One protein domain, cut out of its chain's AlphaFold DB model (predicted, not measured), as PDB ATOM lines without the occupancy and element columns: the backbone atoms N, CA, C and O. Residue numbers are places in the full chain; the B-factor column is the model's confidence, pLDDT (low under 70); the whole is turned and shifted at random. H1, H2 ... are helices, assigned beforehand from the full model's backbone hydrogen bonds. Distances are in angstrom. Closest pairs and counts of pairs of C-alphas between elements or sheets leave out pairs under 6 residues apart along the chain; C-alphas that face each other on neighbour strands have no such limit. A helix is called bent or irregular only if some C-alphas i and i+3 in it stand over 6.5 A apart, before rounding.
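This is residues 68 to 117 of the 419 residues of an uncharacterized protein of Gigaspora rosea (UniProt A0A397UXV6). Two longer helices, H3 and H1, stand like the arms of a loosely joined L, and the short helix H2 sits by its corner, where it meets the beginning of H3. The far end of H3, residues 110 to 117, sticks out from this body. The printed part has 50 residues with three named helices, in the order H1, H2, H3, and no named strand; the class is all helix. The whole is compact, with a radius of gyration of the C-alphas of 10.9 A, and spans 35 by 26 by 17 A.

H3, the longest helix, holds residues 102 to 117 and measures 24.0 A from C-alpha 102 at (-114.640, -55.982, 78.167) to C-alpha 117 at (-116.882, -66.898, 99.446). It is irregular, but only just: C-alphas 114 and 117 are 6.8 A apart. H1, residues 68 to 82, begins with C-alpha 68 at (-95.600, -65.465, 81.228) and is 20.9 A long. H2, residues 87 to 95, is 12.2 A long.

H3 touches H2 with residue 102 alone; the closest C-alphas, those of Asn 87 and Ala 102, are 5.3 A apart. Their lines stand at a steep tilt of 66 degrees, opposite ways. H1 and H3 are close but not clearly touching, with the C-alphas of Asn 77 and Val 105 closest at 7.3 A, and about perpendicular at 88 degrees. H1 and H2 are also close but not clearly touching; their closest C-alphas, those of Asp 81 and Leu 90, are 7.7 A apart, at a shallow tilt of 27 degrees, opposite ways. Every O i to N i+4 pair is within hydrogen-bond range in H1 and H2, and 11 of 12 are in H3.

The two C-alphas farthest apart, those of Leu 96 and Glu 117, are 35.7 A apart. The printed part has no cut. The link from H1 to H2 is tight, and that from H2 to H3 is short. The mean pLDDT of the printed part is 73.4, and residues 68 to 84 are under 70.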
ATOM      1  N   ILE A  68     -96.099 -66.813  80.888       39.50
ATOM      2  CA  ILE A  68     -95.600 -65.465  81.228       39.50
ATOM      3  C   ILE A  68     -96.351 -64.380  80.445       39.50
ATOM      4  O   ILE A  68     -96.691 -63.337  81.002       39.50
ATOM      5  N   MET A  69     -96.631 -64.607  79.157       44.69
ATOM      6  CA  MET A  69     -97.423 -63.665  78.364       44.69
ATOM      7  C   MET A  69     -98.877 -63.608  78.833       44.69
ATOM      8  O   MET A  69     -99.452 -62.523  78.851       44.69
ATOM      9  N   GLU A  70     -99.476 -64.735  79.222       52.31
ATOM     10  CA  GLU A  70    -100.816 -64.767  79.806       52.31
ATOM     11  C   GLU A  70    -100.868 -63.987  81.126       52.31
ATOM     12  O   GLU A  70    -101.766 -63.159  81.283       52.31
ATOM     13  N   GLU A  71     -99.880 -64.155  82.010       50.34
ATOM     14  CA  GLU A  71     -99.761 -63.419  83.276       50.34
ATOM     15  C   GLU A  71     -99.522 -61.908  83.067       50.34
ATOM     16  O   GLU A  71    -100.143 -61.078  83.737       50.34
ATOM     17  N   GLU A  72     -98.660 -61.509  82.123       49.88
ATOM     18  CA  GLU A  72     -98.413 -60.090  81.818       49.88
ATOM     19  C   GLU A  72     -99.629 -59.422  81.167       49.88
ATOM     20  O   GLU A  72     -99.997 -58.301  81.531       49.88
ATOM     21  N   VAL A  73    -100.289 -60.111  80.232       53.56
ATOM     22  CA  VAL A  73    -101.536 -59.641  79.622       53.56
ATOM     23  C   VAL A  73    -102.626 -59.550  80.687       53.56
ATOM     24  O   VAL A  73    -103.350 -58.558  80.733       53.56
ATOM     25  N   GLU A  74    -102.738 -60.522  81.591       57.34
ATOM     26  CA  GLU A  74    -103.681 -60.497  82.711       57.34
ATOM     27  C   GLU A  74    -103.444 -59.300  83.642       57.34
ATOM     28  O   GLU A  74    -104.377 -58.537  83.905       57.34
ATOM     29  N   ALA A  75    -102.192 -59.035  84.015       56.19
ATOM     30  CA  ALA A  75    -101.829 -57.869  84.818       56.19
ATOM     31  C   ALA A  75    -102.120 -56.530  84.111       56.19
ATOM     32  O   ALA A  75    -102.445 -55.539  84.771       56.19
ATOM     33  N   ILE A  76    -102.010 -56.470  82.779       55.72
ATOM     34  CA  ILE A  76    -102.354 -55.280  81.982       55.72
ATOM     35  C   ILE A  76    -103.872 -55.061  81.951       55.72
ATOM     36  O   ILE A  76    -104.318 -53.932  82.153       55.72
ATOM     37  N   ASN A  77    -104.661 -56.121  81.763       55.16
ATOM     38  CA  ASN A  77    -106.125 -56.049  81.715       55.16
ATOM     39  C   ASN A  77    -106.729 -55.546  83.026       55.16
ATOM     40  O   ASN A  77    -107.521 -54.600  83.028       55.16
ATOM     41  N   ASP A  78    -106.320 -56.149  84.143       55.12
ATOM     42  CA  ASP A  78    -106.814 -55.776  85.470       55.12
ATOM     43  C   ASP A  78    -106.404 -54.345  85.827       55.12
ATOM     44  O   ASP A  78    -107.149 -53.603  86.470       55.12
ATOM     45  N   LYS A  79    -105.232 -53.917  85.345       56.03
ATOM     46  CA  LYS A  79    -104.739 -52.555  85.515       56.03
ATOM     47  C   LYS A  79    -105.522 -51.550  84.677       56.03
ATOM     48  O   LYS A  79    -105.882 -50.516  85.223       56.03
ATOM     49  N   GLU A  80    -105.793 -51.808  83.397       54.44
ATOM     50  CA  GLU A  80    -106.509 -50.875  82.510       54.44
ATOM     51  C   GLU A  80    -107.959 -50.626  82.945       54.44
ATOM     52  O   GLU A  80    -108.427 -49.481  82.922       54.44
ATOM     53  N   ASP A  81    -108.657 -51.667  83.393       55.25
ATOM     54  CA  ASP A  81    -109.995 -51.546  83.973       55.25
ATOM     55  C   ASP A  81    -109.955 -50.834  85.340       55.25
ATOM     56  O   ASP A  81    -110.751 -49.929  85.598       55.25
ATOM     57  N   SER A  82    -108.940 -51.119  86.167       54.94
ATOM     58  CA  SER A  82    -108.682 -50.419  87.435       54.94
ATOM     59  C   SER A  82    -108.453 -48.908  87.277       54.94
ATOM     60  O   SER A  82    -108.751 -48.163  88.216       54.94
ATOM     61  N   VAL A  83    -107.932 -48.430  86.137       56.75
ATOM     62  CA  VAL A  83    -107.795 -46.983  85.853       56.75
ATOM     63  C   VAL A  83    -109.072 -46.347  85.289       56.75
ATOM     64  O   VAL A  83    -109.080 -45.148  85.010       56.75
ATOM     65  N   GLY A  84    -110.167 -47.109  85.168       61.28
ATOM     66  CA  GLY A  84    -111.487 -46.608  84.777       61.28
ATOM     67  C   GLY A  84    -111.722 -46.518  83.268       61.28
ATOM     68  O   GLY A  84    -112.506 -45.674  82.824       61.28
ATOM     69  N   THR A  85    -111.047 -47.355  82.474       73.31
ATOM     70  CA  THR A  85    -111.249 -47.441  81.018       73.31
ATOM     71  C   THR A  85    -112.673 -47.912  80.702       73.31
ATOM     72  O   THR A  85    -113.163 -48.858  81.311       73.31
ATOM     73  N   SER A  86    -113.372 -47.257  79.764       77.62
ATOM     74  CA  SER A  86    -114.739 -47.670  79.403       77.62
ATOM     75  C   SER A  86    -114.752 -49.008  78.660       77.62
ATOM     76  O   SER A  86    -113.754 -49.403  78.056       77.62
ATOM     77  N   ASN A  87    -115.908 -49.675  78.623       82.25
ATOM     78  CA  ASN A  87    -116.078 -50.917  77.867       82.25
ATOM     79  C   ASN A  87    -115.751 -50.739  76.373       82.25
ATOM     80  O   ASN A  87    -115.152 -51.623  75.762       82.25
ATOM     81  N   GLU A  88    -116.104 -49.597  75.774       81.69
ATOM     82  CA  GLU A  88    -115.711 -49.255  74.401       81.69
ATOM     83  C   GLU A  88    -114.197 -49.075  74.271       81.69
ATOM     84  O   GLU A  88    -113.612 -49.536  73.289       81.69
ATOM     85  N   GLY A  89    -113.558 -48.443  75.262       80.62
ATOM     86  CA  GLY A  89    -112.107 -48.292  75.334       80.62
ATOM     87  C   GLY A  89    -111.393 -49.643  75.377       80.62
ATOM     88  O   GLY A  89    -110.553 -49.907  74.520       80.62
ATOM     89  N   LEU A  90    -111.802 -50.530  76.290       81.50
ATOM     90  CA  LEU A  90    -111.269 -51.893  76.411       81.50
ATOM     91  C   LEU A  90    -111.448 -52.683  75.110       81.50
ATOM     92  O   LEU A  90    -110.501 -53.268  74.597       81.50
ATOM     93  N   ASN A  91    -112.638 -52.643  74.502       85.50
ATOM     94  CA  ASN A  91    -112.881 -53.333  73.233       85.50
ATOM     95  C   ASN A  91    -112.057 -52.748  72.074       85.50
ATOM     96  O   ASN A  91    -111.635 -53.486  71.187       85.50
ATOM     97  N   THR A  92    -111.806 -51.437  72.070       84.50
ATOM     98  CA  THR A  92    -110.954 -50.791  71.061       84.50
ATOM     99  C   THR A  92    -109.504 -51.237  71.210       84.50
ATOM    100  O   THR A  92    -108.883 -51.622  70.224       84.50
ATOM    101  N   LEU A  93    -108.977 -51.245  72.435       83.62
ATOM    102  CA  LEU A  93    -107.634 -51.740  72.735       83.62
ATOM    103  C   LEU A  93    -107.501 -53.238  72.422       83.62
ATOM    104  O   LEU A  93    -106.473 -53.666  71.899       83.62
ATOM    105  N   ALA A  94    -108.561 -54.018  72.642       84.38
ATOM    106  CA  ALA A  94    -108.600 -55.429  72.278       84.38
ATOM    107  C   ALA A  94    -108.549 -55.638  70.762       84.38
ATOM    108  O   ALA A  94    -107.794 -56.475  70.276       84.38
ATOM    109  N   ASN A  95    -109.277 -54.821  69.996       86.88
ATOM    110  CA  ASN A  95    -109.214 -54.839  68.531       86.88
ATOM    111  C   ASN A  95    -107.831 -54.430  67.993       86.88
ATOM    112  O   ASN A  95    -107.463 -54.829  66.891       86.88
ATOM    113  N   LEU A  96    -107.072 -53.640  68.758       85.56
ATOM    114  CA  LEU A  96    -105.689 -53.266  68.452       85.56
ATOM    115  C   LEU A  96    -104.660 -54.318  68.908       85.56
ATOM    116  O   LEU A  96    -103.469 -54.126  68.674       85.56
ATOM    117  N   GLY A  97    -105.096 -55.412  69.543       80.44
ATOM    118  CA  GLY A  97    -104.222 -56.473  70.053       80.44
ATOM    119  C   GLY A  97    -103.442 -56.098  71.317       80.44
ATOM    120  O   GLY A  97    -102.426 -56.723  71.600       80.44
ATOM    121  N   ILE A  98    -103.878 -55.067  72.049       75.81
ATOM    122  CA  ILE A  98    -103.185 -54.540  73.239       75.81
ATOM    123  C   ILE A  98    -103.705 -55.189  74.531       75.81
ATOM    124  O   ILE A  98    -102.934 -55.424  75.455       75.81
ATOM    125  N   THR A  99    -105.010 -55.464  74.599       80.62
ATOM    126  CA  THR A  99    -105.704 -55.926  75.816       80.62
ATOM    127  C   THR A  99    -106.815 -56.926  75.459       80.62
ATOM    128  O   THR A  99    -106.945 -57.331  74.302       80.62
ATOM    129  N   THR A 100    -107.628 -57.366  76.421       81.88
ATOM    130  CA  THR A 100    -108.768 -58.274  76.187       81.88
ATOM    131  C   THR A 100    -110.092 -57.521  76.056       81.88
ATOM    132  O   THR A 100    -110.225 -56.345  76.382       81.88
ATOM    133  N   THR A 101    -111.126 -58.200  75.554       85.31
ATOM    134  CA  THR A 101    -112.463 -57.595  75.447       85.31
ATOM    135  C   THR A 101    -113.068 -57.322  76.824       85.31
ATOM    136  O   THR A 101    -112.911 -58.133  77.736       85.31
ATOM    137  N   ALA A 102    -113.901 -56.284  76.936       83.62
ATOM    138  CA  ALA A 102    -114.640 -55.982  78.167       83.62
ATOM    139  C   ALA A 102    -115.445 -57.194  78.686       83.62
ATOM    140  O   ALA A 102    -115.506 -57.459  79.881       83.62
ATOM    141  N   ARG A 103    -115.987 -58.018  77.775       85.75
ATOM    142  CA  ARG A 103    -116.706 -59.253  78.129       85.75
ATOM    143  C   ARG A 103    -115.815 -60.285  78.832       85.75
ATOM    144  O   ARG A 103    -116.310 -61.037  79.670       85.75
ATOM    145  N   ALA A 104    -114.546 -60.388  78.442       82.38
ATOM    146  CA  ALA A 104    -113.599 -61.303  79.073       82.38
ATOM    147  C   ALA A 104    -113.266 -60.827  80.493       82.38
ATOM    148  O   ALA A 104    -113.352 -61.625  81.426       82.38
ATOM    149  N   VAL A 105    -113.021 -59.523  80.656       81.81
ATOM    150  CA  VAL A 105    -112.842 -58.870  81.962       81.81
ATOM    151  C   VAL A 105    -114.054 -59.114  82.871       81.81
ATOM    152  O   VAL A 105    -113.895 -59.599  83.988       81.81
ATOM    153  N   ASP A 106    -115.279 -58.889  82.386       82.44
ATOM    154  CA  ASP A 106    -116.505 -59.110  83.169       82.44
ATOM    155  C   ASP A 106    -116.683 -60.571  83.605       82.44
ATOM    156  O   ASP A 106    -117.085 -60.850  84.736       82.44
ATOM    157  N   ARG A 107    -116.371 -61.527  82.720       86.94
ATOM    158  CA  ARG A 107    -116.415 -62.958  83.061       86.94
ATOM    159  C   ARG A 107    -115.418 -63.302  84.160       86.94
ATOM    160  O   ARG A 107    -115.786 -64.041  85.067       86.94
ATOM    161  N   ARG A 108    -114.203 -62.757  84.101       83.62
ATOM    162  CA  ARG A 108    -113.182 -62.963  85.138       83.62
ATOM    163  C   ARG A 108    -113.601 -62.355  86.470       83.62
ATOM    164  O   ARG A 108    -113.589 -63.054  87.473       83.62
ATOM    165  N   LYS A 109    -114.074 -61.103  86.481       81.94
ATOM    166  CA  LYS A 109    -114.623 -60.461  87.691       81.94
ATOM    167  C   LYS A 109    -115.706 -61.318  88.337       81.94
ATOM    168  O   LYS A 109    -115.707 -61.507  89.550       81.94
ATOM    169  N   LYS A 110    -116.606 -61.866  87.517       86.62
ATOM    170  CA  LYS A 110    -117.655 -62.771  87.984       86.62
ATOM    171  C   LYS A 110    -117.080 -64.060  88.579       86.62
ATOM    172  O   LYS A 110    -117.487 -64.422  89.672       86.62
ATOM    173  N   GLN A 111    -116.115 -64.701  87.919       88.12
ATOM    174  CA  GLN A 111    -115.440 -65.895  88.449       88.12
ATOM    175  C   GLN A 111    -114.744 -65.623  89.788       88.12
ATOM    176  O   GLN A 111    -114.897 -66.406  90.721       88.12
ATOM    177  N   ILE A 112    -114.030 -64.499  89.908       84.75
ATOM    178  CA  ILE A 112    -113.386 -64.077  91.160       84.75
ATOM    179  C   ILE A 112    -114.441 -63.867  92.248       84.75
ATOM    180  O   ILE A 112    -114.297 -64.392  93.347       84.75
ATOM    181  N   SER A 113    -115.525 -63.148  91.939       83.44
ATOM    182  CA  SER A 113    -116.620 -62.901  92.881       83.44
ATOM    183  C   SER A 113    -117.313 -64.189  93.333       83.44
ATOM    184  O   SER A 113    -117.679 -64.286  94.498       83.44
ATOM    185  N   GLU A 114    -117.506 -65.159  92.436       89.19
ATOM    186  CA  GLU A 114    -118.126 -66.454  92.746       89.19
ATOM    187  C   GLU A 114    -117.208 -67.338  93.605       89.19
ATOM    188  O   GLU A 114    -117.690 -68.040  94.488       89.19
ATOM    189  N   ALA A 115    -115.890 -67.280  93.393       90.81
ATOM    190  CA  ALA A 115    -114.905 -68.029  94.177       90.81
ATOM    191  C   ALA A 115    -114.547 -67.368  95.527       90.81
ATOM    192  O   ALA A 115    -113.916 -67.997  96.381       90.81
ATOM    193  N   HIS A 116    -114.918 -66.098  95.726       89.38
ATOM    194  CA  HIS A 116    -114.498 -65.298  96.881       89.38
ATOM    195  C   HIS A 116    -115.033 -65.829  98.215       89.38
ATOM    196  O   HIS A 116    -114.310 -65.832  99.209       89.38
ATOM    197  N   GLU A 117    -116.274 -66.319  98.240       88.56
ATOM    198  CA  GLU A 117    -116.882 -66.898  99.446       88.56
ATOM    199  C   GLU A 117    -116.099 -68.134  99.922       88.56
ATOM    200  O   GLU A 117    -115.663 -68.190 101.071       88.56
TER     201      GLU A 117